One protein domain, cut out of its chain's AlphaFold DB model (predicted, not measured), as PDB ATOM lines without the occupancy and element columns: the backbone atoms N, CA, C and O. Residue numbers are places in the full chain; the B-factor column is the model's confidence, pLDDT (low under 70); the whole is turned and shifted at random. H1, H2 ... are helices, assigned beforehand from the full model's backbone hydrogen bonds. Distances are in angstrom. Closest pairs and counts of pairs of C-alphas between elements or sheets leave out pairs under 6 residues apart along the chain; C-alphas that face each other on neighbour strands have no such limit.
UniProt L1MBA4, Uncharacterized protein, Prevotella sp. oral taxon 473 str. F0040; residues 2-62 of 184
ATOM      1  N   THR A   2      18.726 -57.100  31.960       82.75
ATOM      2  CA  THR A   2      17.779 -58.107  32.467       82.75
ATOM      3  C   THR A   2      16.486 -57.411  32.898       82.75
ATOM      4  O   THR A   2      16.522 -56.456  33.671       82.75
ATOM      5  N   LEU A   3      15.329 -57.874  32.404       91.38
ATOM      6  CA  LEU A   3      14.021 -57.283  32.746       91.38
ATOM      7  C   LEU A   3      13.770 -57.268  34.263       91.38
ATOM      8  O   LEU A   3      13.161 -56.340  34.785       91.38
ATOM      9  N   ILE A   4      14.329 -58.228  35.002       92.38
ATOM     10  CA  ILE A   4      14.257 -58.226  36.465       92.38
ATOM     11  C   ILE A   4      14.939 -56.993  37.084       92.38
ATOM     12  O   ILE A   4      14.355 -56.358  37.955       92.38
ATOM     13  N   ARG A   5      16.125 -56.584  36.606       93.12
ATOM     14  CA  ARG A   5      16.816 -55.382  37.112       93.12
ATOM     15  C   ARG A   5      16.032 -54.112  36.785       93.12
ATOM     16  O   ARG A   5      15.924 -53.234  37.640       93.12
ATOM     17  N   VAL A   6      15.423 -54.057  35.598       95.56
ATOM     18  CA  VAL A   6      14.496 -52.979  35.212       95.56
ATOM     19  C   VAL A   6      13.336 -52.895  36.201       95.56
ATOM     20  O   VAL A   6      13.045 -51.808  36.695       95.56
ATOM     21  N   TYR A   7      12.700 -54.024  36.534       96.88
ATOM     22  CA  TYR A   7      11.581 -54.048  37.476       96.88
ATOM     23  C   TYR A   7      11.989 -53.528  38.862       96.88
ATOM     24  O   TYR A   7      11.317 -52.653  39.402       96.88
ATOM     25  N   TYR A   8      13.124 -53.980  39.408       96.00
ATOM     26  CA  TYR A   8      13.635 -53.504  40.704       96.00
ATOM     27  C   TYR A   8      13.882 -51.992  40.704       96.00
ATOM     28  O   TYR A   8      13.418 -51.287  41.600       96.00
ATOM     29  N   GLN A   9      14.564 -51.481  39.677       95.31
ATOM     30  CA  GLN A   9      14.822 -50.047  39.543       95.31
ATOM     31  C   GLN A   9      13.528 -49.243  39.361       95.31
ATOM     32  O   GLN A   9      13.415 -48.142  39.896       95.31
ATOM     33  N   ALA A  10      12.526 -49.790  38.667       95.94
ATOM     34  CA  ALA A  10      11.216 -49.163  38.511       95.94
ATOM     35  C   ALA A  10      10.448 -49.084  39.842       95.94
ATOM     36  O   ALA A  10       9.870 -48.042  40.160       95.94
ATOM     37  N   VAL A  11      10.484 -50.154  40.648       96.12
ATOM     38  CA  VAL A  11       9.909 -50.162  42.002       96.12
ATOM     39  C   VAL A  11      10.591 -49.101  42.856       96.12
ATOM     40  O   VAL A  11       9.904 -48.222  43.364       96.12
ATOM     41  N   MET A  12      11.925 -49.096  42.925       94.81
ATOM     42  CA  MET A  12      12.689 -48.093  43.677       94.81
ATOM     43  C   MET A  12      12.383 -46.660  43.224       94.81
ATOM     44  O   MET A  12      12.129 -45.787  44.052       94.81
ATOM     45  N   ALA A  13      12.319 -46.412  41.916       94.12
ATOM     46  CA  ALA A  13      11.955 -45.102  41.386       94.12
ATOM     47  C   ALA A  13      10.578 -44.642  41.876       94.12
ATOM     48  O   ALA A  13      10.434 -43.534  42.392       94.12
ATOM     49  N   SER A  14       9.580 -45.521  41.756       93.44
ATOM     50  CA  SER A  14       8.199 -45.207  42.122       93.44
ATOM     51  C   SER A  14       7.977 -45.095  43.636       93.44
ATOM     52  O   SER A  14       7.219 -44.229  44.068       93.44
ATOM     53  N   SER A  15       8.653 -45.922  44.440       91.56
ATOM     54  CA  SER A  15       8.507 -45.965  45.899       91.56
ATOM     55  C   SER A  15       9.169 -44.782  46.602       91.56
ATOM     56  O   SER A  15       8.662 -44.334  47.625       91.56
ATOM     57  N   PHE A  16      10.267 -44.261  46.052       89.94
ATOM     58  CA  PHE A  16      11.057 -43.196  46.683       89.94
ATOM     59  C   PHE A  16      11.010 -41.868  45.921       89.94
ATOM     60  O   PHE A  16      11.711 -40.925  46.275       89.94
ATOM     61  N   GLY A  17      10.188 -41.778  44.871       88.56
ATOM     62  CA  GLY A  17       9.982 -40.537  44.124       88.56
ATOM     63  C   GLY A  17      11.230 -40.040  43.397       88.56
ATOM     64  O   GLY A  17      11.396 -38.829  43.237       88.56
ATOM     65  N   LEU A  18      12.106 -40.952  42.958       89.12
ATOM     66  CA  LEU A  18      13.285 -40.582  42.180       89.12
ATOM     67  C   LEU A  18      12.851 -39.885  40.887       89.12
ATOM     68  O   LEU A  18      11.822 -40.223  40.305       89.12
ATOM     69  N   ARG A  19      13.639 -38.908  40.438       84.12
ATOM     70  CA  ARG A  19      13.419 -38.187  39.169       84.12
ATOM     71  C   ARG A  19      14.590 -38.318  38.201       84.12
ATOM     72  O   ARG A  19      14.411 -38.152  37.000       84.12
ATOM     73  N   ASP A  20      15.771 -38.638  38.719       85.50
ATOM     74  CA  ASP A  20      16.991 -38.760  37.935       85.50
ATOM     75  C   ASP A  20      17.224 -40.208  37.481       85.50
ATOM     76  O   ASP A  20      17.497 -41.102  38.285       85.50
ATOM     77  N   LEU A  21      17.147 -40.433  36.168       83.69
ATOM     78  CA  LEU A  21      17.397 -41.735  35.548       83.69
ATOM     79  C   LEU A  21      18.880 -42.142  35.558       83.69
ATOM     80  O   LEU A  21      19.182 -43.302  35.287       83.69
ATOM     81  N   ARG A  22      19.819 -41.235  35.863       85.12
ATOM     82  CA  ARG A  22      21.254 -41.565  35.951       85.12
ATOM     83  C   ARG A  22      21.545 -42.576  37.060       85.12
ATOM     84  O   ARG A  22      22.438 -43.398  36.897       85.12
ATOM     85  N   ALA A  23      20.751 -42.561  38.132       83.50
ATOM     86  CA  ALA A  23      20.851 -43.518  39.232       83.50
ATOM     87  C   ALA A  23      20.258 -44.906  38.903       83.50
ATOM     88  O   ALA A  23      20.391 -45.833  39.697       83.50
ATOM     89  N   LEU A  24      19.583 -45.051  37.757       91.00
ATOM     90  CA  LEU A  24      18.794 -46.229  37.386       91.00
ATOM     91  C   LEU A  24      19.111 -46.643  35.936       91.00
ATOM     92  O   LEU A  24      18.294 -46.442  35.031       91.00
ATOM     93  N   PRO A  25      20.323 -47.167  35.680       91.81
ATOM     94  CA  PRO A  25      20.827 -47.371  34.326       91.81
ATOM     95  C   PRO A  25      19.983 -48.350  33.498       91.81
ATOM     96  O   PRO A  25      19.717 -48.062  32.332       91.81
ATOM     97  N   ASP A  26      19.515 -49.461  34.077       94.38
ATOM     98  CA  ASP A  26      18.678 -50.434  33.359       94.38
ATOM     99  C   ASP A  26      17.300 -49.842  33.038       94.38
ATOM    100  O   ASP A  26      16.799 -49.977  31.920       94.38
ATOM    101  N   LEU A  27      16.698 -49.125  33.992       94.88
ATOM    102  CA  LEU A  27      15.424 -48.436  33.797       94.88
ATOM    103  C   LEU A  27      15.525 -47.382  32.693       94.88
ATOM    104  O   LEU A  27      14.631 -47.276  31.852       94.88
ATOM    105  N   ARG A  28      16.626 -46.622  32.678       94.81
ATOM    106  CA  ARG A  28      16.906 -45.600  31.666       94.81
ATOM    107  C   ARG A  28      16.950 -46.206  30.273       94.81
ATOM    108  O   ARG A  28      16.234 -45.732  29.392       94.81
ATOM    109  N   VAL A  29      17.753 -47.255  30.083       95.06
ATOM    110  CA  VAL A  29      17.871 -47.919  28.780       95.06
ATOM    111  C   VAL A  29      16.517 -48.508  28.378       95.06
ATOM    112  O   VAL A  29      16.070 -48.284  27.261       95.06
ATOM    113  N   PHE A  30      15.792 -49.160  29.294       96.19
ATOM    114  CA  PHE A  30      14.480 -49.751  29.003       96.19
ATOM    115  C   PHE A  30      13.472 -48.702  28.528       96.19
ATOM    116  O   PHE A  30      12.795 -48.885  27.512       96.19
ATOM    117  N   LYS A  31      13.397 -47.579  29.248       94.94
ATOM    118  CA  LYS A  31      12.521 -46.456  28.919       94.94
ATOM    119  C   LYS A  31      12.837 -45.884  27.539       94.94
ATOM    120  O   LYS A  31      11.907 -45.648  26.770       94.94
ATOM    121  N   GLN A  32      14.119 -45.673  27.233       94.38
ATOM    122  CA  GLN A  32      14.579 -45.121  25.955       94.38
ATOM    123  C   GLN A  32      14.308 -46.084  24.796       94.38
ATOM    124  O   GLN A  32      13.685 -45.693  23.811       94.38
ATOM    125  N   THR A  33      14.700 -47.352  24.937       94.88
ATOM    126  CA  THR A  33      14.521 -48.379  23.904       94.88
ATOM    127  C   THR A  33      13.049 -48.592  23.567       94.88
ATOM    128  O   THR A  33      12.686 -48.662  22.397       94.88
ATOM    129  N   LEU A  34      12.180 -48.664  24.577       95.06
ATOM    130  CA  LEU A  34      10.762 -48.974  24.383       95.06
ATOM    131  C   LEU A  34       9.851 -47.745  24.392       95.06
ATOM    132  O   LEU A  34       8.628 -47.913  24.486       95.06
ATOM    133  N   LYS A  35      10.437 -46.539  24.344       94.88
ATOM    134  CA  LYS A  35       9.754 -45.234  24.346       94.88
ATOM    135  C   LYS A  35       8.620 -45.162  25.376       94.88
ATOM    136  O   LYS A  35       7.498 -44.764  25.072       94.88
ATOM    137  N   VAL A  36       8.890 -45.618  26.599       93.94
ATOM    138  CA  VAL A  36       7.878 -45.656  27.667       93.94
ATOM    139  C   VAL A  36       7.639 -44.236  28.164       93.94
ATOM    140  O   VAL A  36       8.584 -43.571  28.583       93.94
ATOM    141  N   GLN A  37       6.398 -43.757  28.133       90.94
ATOM    142  CA  GLN A  37       6.055 -42.430  28.652       90.94
ATOM    143  C   GLN A  37       6.059 -42.428  30.186       90.94
ATOM    144  O   GLN A  37       5.776 -43.446  30.812       90.94
ATOM    145  N   THR A  38       6.433 -41.308  30.806       88.50
ATOM    146  CA  THR A  38       6.251 -41.126  32.255       88.50
ATOM    147  C   THR A  38       4.764 -41.014  32.581       88.50
ATOM    148  O   THR A  38       3.988 -40.493  31.786       88.50
ATOM    149  N   LEU A  39       4.366 -41.474  33.767       88.69
ATOM    150  CA  LEU A  39       2.992 -41.343  34.249       88.69
ATOM    151  C   LEU A  39       2.972 -40.337  35.398       88.69
ATOM    152  O   LEU A  39       3.743 -40.477  36.347       88.69
ATOM    153  N   ASN A  40       2.107 -39.322  35.322       87.25
ATOM    154  CA  ASN A  40       1.976 -38.276  36.347       87.25
ATOM    155  C   ASN A  40       3.306 -37.579  36.689       87.25
ATOM    156  O   ASN A  40       3.593 -37.321  37.858       87.25
ATOM    157  N   ASN A  41       4.155 -37.335  35.684       84.50
ATOM    158  CA  ASN A  41       5.506 -36.775  35.848       84.50
ATOM    159  C   ASN A  41       6.424 -37.571  36.804       84.50
ATOM    160  O   ASN A  41       7.436 -37.052  37.270       84.50
ATOM    161  N   LYS A  42       6.094 -38.839  37.085       87.69
ATOM    162  CA  LYS A  42       6.902 -39.762  37.889       87.69
ATOM    163  C   LYS A  42       7.516 -40.835  36.992       87.69
ATOM    164  O   LYS A  42       6.861 -41.367  36.092       87.69
ATOM    165  N   ILE A  43       8.779 -41.162  37.256       91.31
ATOM    166  CA  ILE A  43       9.449 -42.326  36.666       91.31
ATOM    167  C   ILE A  43       9.163 -43.574  37.508       91.31
ATOM    168  O   ILE A  43       8.875 -43.492  38.702       91.31
ATOM    169  N   GLY A  44       9.217 -44.743  36.878       93.44
ATOM    170  CA  GLY A  44       9.057 -46.035  37.532       93.44
ATOM    171  C   GLY A  44       7.652 -46.613  37.422       93.44
ATOM    172  O   GLY A  44       7.529 -47.819  37.289       93.44
ATOM    173  N   LEU A  45       6.584 -45.807  37.413       95.06
ATOM    174  CA  LEU A  45       5.209 -46.337  37.384       95.06
ATOM    175  C   LEU A  45       4.873 -47.044  36.062       95.06
ATOM    176  O   LEU A  45       4.490 -48.217  36.054       95.06
ATOM    177  N   ALA A  46       5.038 -46.343  34.939       95.44
ATOM    178  CA  ALA A  46       4.739 -46.887  33.618       95.44
ATOM    179  C   ALA A  46       5.737 -47.985  33.223       95.44
ATOM    180  O   ALA A  46       5.352 -49.016  32.670       95.44
ATOM    181  N   GLU A  47       7.016 -47.791  33.552       95.94
ATOM    182  CA  GLU A  47       8.071 -48.765  33.296       95.94
ATOM    183  C   GLU A  47       7.845 -50.054  34.087       95.94
ATOM    184  O   GLU A  47       7.940 -51.132  33.505       95.94
ATOM    185  N   LYS A  48       7.464 -49.960  35.371       96.44
ATOM    186  CA  LYS A  48       7.106 -51.114  36.209       96.44
ATOM    187  C   LYS A  48       5.954 -51.897  35.592       96.44
ATOM    188  O   LYS A  48       6.070 -53.109  35.425       96.44
ATOM    189  N   SER A  49       4.873 -51.215  35.205       96.38
ATOM    190  CA  SER A  49       3.703 -51.863  34.599       96.38
ATOM    191  C   SER A  49       4.047 -52.548  33.275       96.38
ATOM    192  O   SER A  49       3.665 -53.698  33.055       96.38
ATOM    193  N   LYS A  50       4.792 -51.869  32.391       96.50
ATOM    194  CA  LYS A  50       5.196 -52.432  31.096       96.50
ATOM    195  C   LYS A  50       6.156 -53.608  31.273       96.50
ATOM    196  O   LYS A  50       5.970 -54.640  30.638       96.50
ATOM    197  N   CYS A  51       7.142 -53.479  32.158       96.50
ATOM    198  CA  CYS A  51       8.106 -54.536  32.454       96.50
ATOM    199  C   CYS A  51       7.425 -55.774  33.050       96.50
ATOM    200  O   CYS A  51       7.703 -56.888  32.609       96.50
ATOM    201  N   LYS A  52       6.493 -55.586  33.999       96.69
ATOM    202  CA  LYS A  52       5.670 -56.667  34.563       96.69
ATOM    203  C   LYS A  52       4.919 -57.414  33.464       96.69
ATOM    204  O   LYS A  52       5.033 -58.631  33.374       96.69
ATOM    205  N   LYS A  53       4.204 -56.676  32.606       96.50
ATOM    206  CA  LYS A  53       3.437 -57.244  31.490       96.50
ATOM    207  C   LYS A  53       4.328 -58.068  30.557       96.50
ATOM    208  O   LYS A  53       4.023 -59.223  30.301       96.50
ATOM    209  N   MET A  54       5.473 -57.522  30.148       94.94
ATOM    210  CA  MET A  54       6.428 -58.241  29.296       94.94
ATOM    211  C   MET A  54       6.945 -59.529  29.948       94.94
ATOM    212  O   MET A  54       7.021 -60.565  29.298       94.94
ATOM    213  N   MET A  55       7.307 -59.492  31.232       93.44
ATOM    214  CA  MET A  55       7.797 -60.682  31.932       93.44
ATOM    215  C   MET A  55       6.702 -61.744  32.110       93.44
ATOM    216  O   MET A  55       6.989 -62.933  31.980       93.44
ATOM    217  N   ASN A  56       5.458 -61.332  32.359       94.31
ATOM    218  CA  ASN A  56       4.312 -62.235  32.400       94.31
ATOM    219  C   ASN A  56       4.066 -62.891  31.029       94.31
ATOM    220  O   ASN A  56       4.007 -64.111  30.945       94.31
ATOM    221  N   GLU A  57       4.034 -62.112  29.947       92.62
ATOM    222  CA  GLU A  57       3.755 -62.619  28.596       92.62
ATOM    223  C   GLU A  57       4.872 -63.525  28.053       92.62
ATOM    224  O   GLU A  57       4.599 -64.555  27.439       92.62
ATOM    225  N   ILE A  58       6.142 -63.171  28.280       89.56
ATOM    226  CA  ILE A  58       7.288 -63.881  27.684       89.56
ATOM    227  C   ILE A  58       7.680 -65.118  28.507       89.56
ATOM    228  O   ILE A  58       8.061 -66.155  27.945       89.56
ATOM    229  N   TYR A  59       7.628 -65.013  29.838       87.75
ATOM    230  CA  TYR A  59       8.141 -66.045  30.745       87.75
ATOM    231  C   TYR A  59       7.062 -66.694  31.613       87.75
ATOM    232  O   TYR A  59       7.342 -67.699  32.258       87.75
ATOM    233  N   GLY A  60       5.834 -66.172  31.624       90.81
ATOM    234  CA  GLY A  60       4.780 -66.674  32.505       90.81
ATOM    235  C   GLY A  60       5.022 -66.341  33.978       90.81
ATOM    236  O   GLY A  60       4.597 -67.111  34.834       90.81
ATOM    237  N   ILE A  61       5.731 -65.241  34.282       93.56
ATOM    238  CA  ILE A  61       5.980 -64.823  35.672       93.56
ATOM    239  C   ILE A  61       4.665 -64.440  36.356       93.56
ATOM    240  O   ILE A  61       3.892 -63.629  35.837       93.56
ATOM    241  N   SER A  62       4.443 -64.997  37.540       95.38
ATOM    242  CA  SER A  62       3.267 -64.803  38.374       95.38
ATOM    243  C   SER A  62       3.200 -63.400  38.979       95.38
ATOM    244  O   SER A  62       4.205 -62.749  39.260       95.38
TER     245      SER A  62
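This is residues 2 to 62 of the 184 residues of an uncharacterized protein of Prevotella sp. oral taxon 473 str. F0040 (UniProt L1MBA4). Two long helices, H1 and H3, lie side by side and run opposite ways, and the shorter H2 is set crosswise to both, packed mainly on residues 5 to 10 of H1. Both links lie toward the end of this pair where H1 ends and H3 begins; the longest axis runs from the first link, at Asp 20, to just past the end of H3, at Gly 60. The printed part has 61 residues, with three named helices in the order H1, H2, H3 and no named strand, and its class is all helix. It is compact, with a radius of gyration of the C-alphas of 10.6 A, and only just elongated, with spans of 30 by 20 by 17 A.

Begin at Thr 2 and step to C-alpha 3 at (14.021, -57.283, 32.746), where H1 starts; it covers residues 3 to 16 and is 20.0 A long from first to last C-alpha. Next find C-alpha 25 at (20.827, -47.371, 34.326): here H2 begins, and it runs over residues 25 to 33, a length of 12.2 A. H3, the longest helix, takes residues 45 to 59 and spans 21.0 A; look for its last C-alpha, that of Tyr 59, at (8.141, -66.045, 30.745).

Start with H1 and H3, which touch with 16 pairs of C-alphas within 8 A. They run opposite ways at a shallow tilt of 25 degrees, and their closest C-alphas, those of Ala 10 and Lys 48, are 5.1 A apart. Then look at H2, which touches H1 at residues 5 to 10 of H1 alone; the closest C-alphas, those of Val 6 and Leu 27, are 4.8 A apart. The lines of H1 and H2 are about perpendicular, at 75 degrees. H2 and H3 only just touch, with 3 pairs of C-alphas within 8 A, and on H3 residue 47 alone takes part. Their closest C-alphas, those of Lys 31 and Glu 47, are 6.7 A apart, and their lines are about perpendicular, at 82 degrees. The helix packing is mostly crossed, but only just, with 1 of the 3 touching pairs at a shallow tilt. In H1, H2 and H3 every O i to N i+4 pair is within hydrogen-bond range.

The two C-alphas farthest apart, those of Asp 20 and Gly 60, are 30.9 A from each other. The printed residues run from 2 to 62 without a cut. Between H1 and H2 you pass a short link of 8 residues, and between H2 and H3 a long link of 11. In the B-factor column of this predicted model the mean pLDDT of the printed part is 92.4, and no printed residue is under 70.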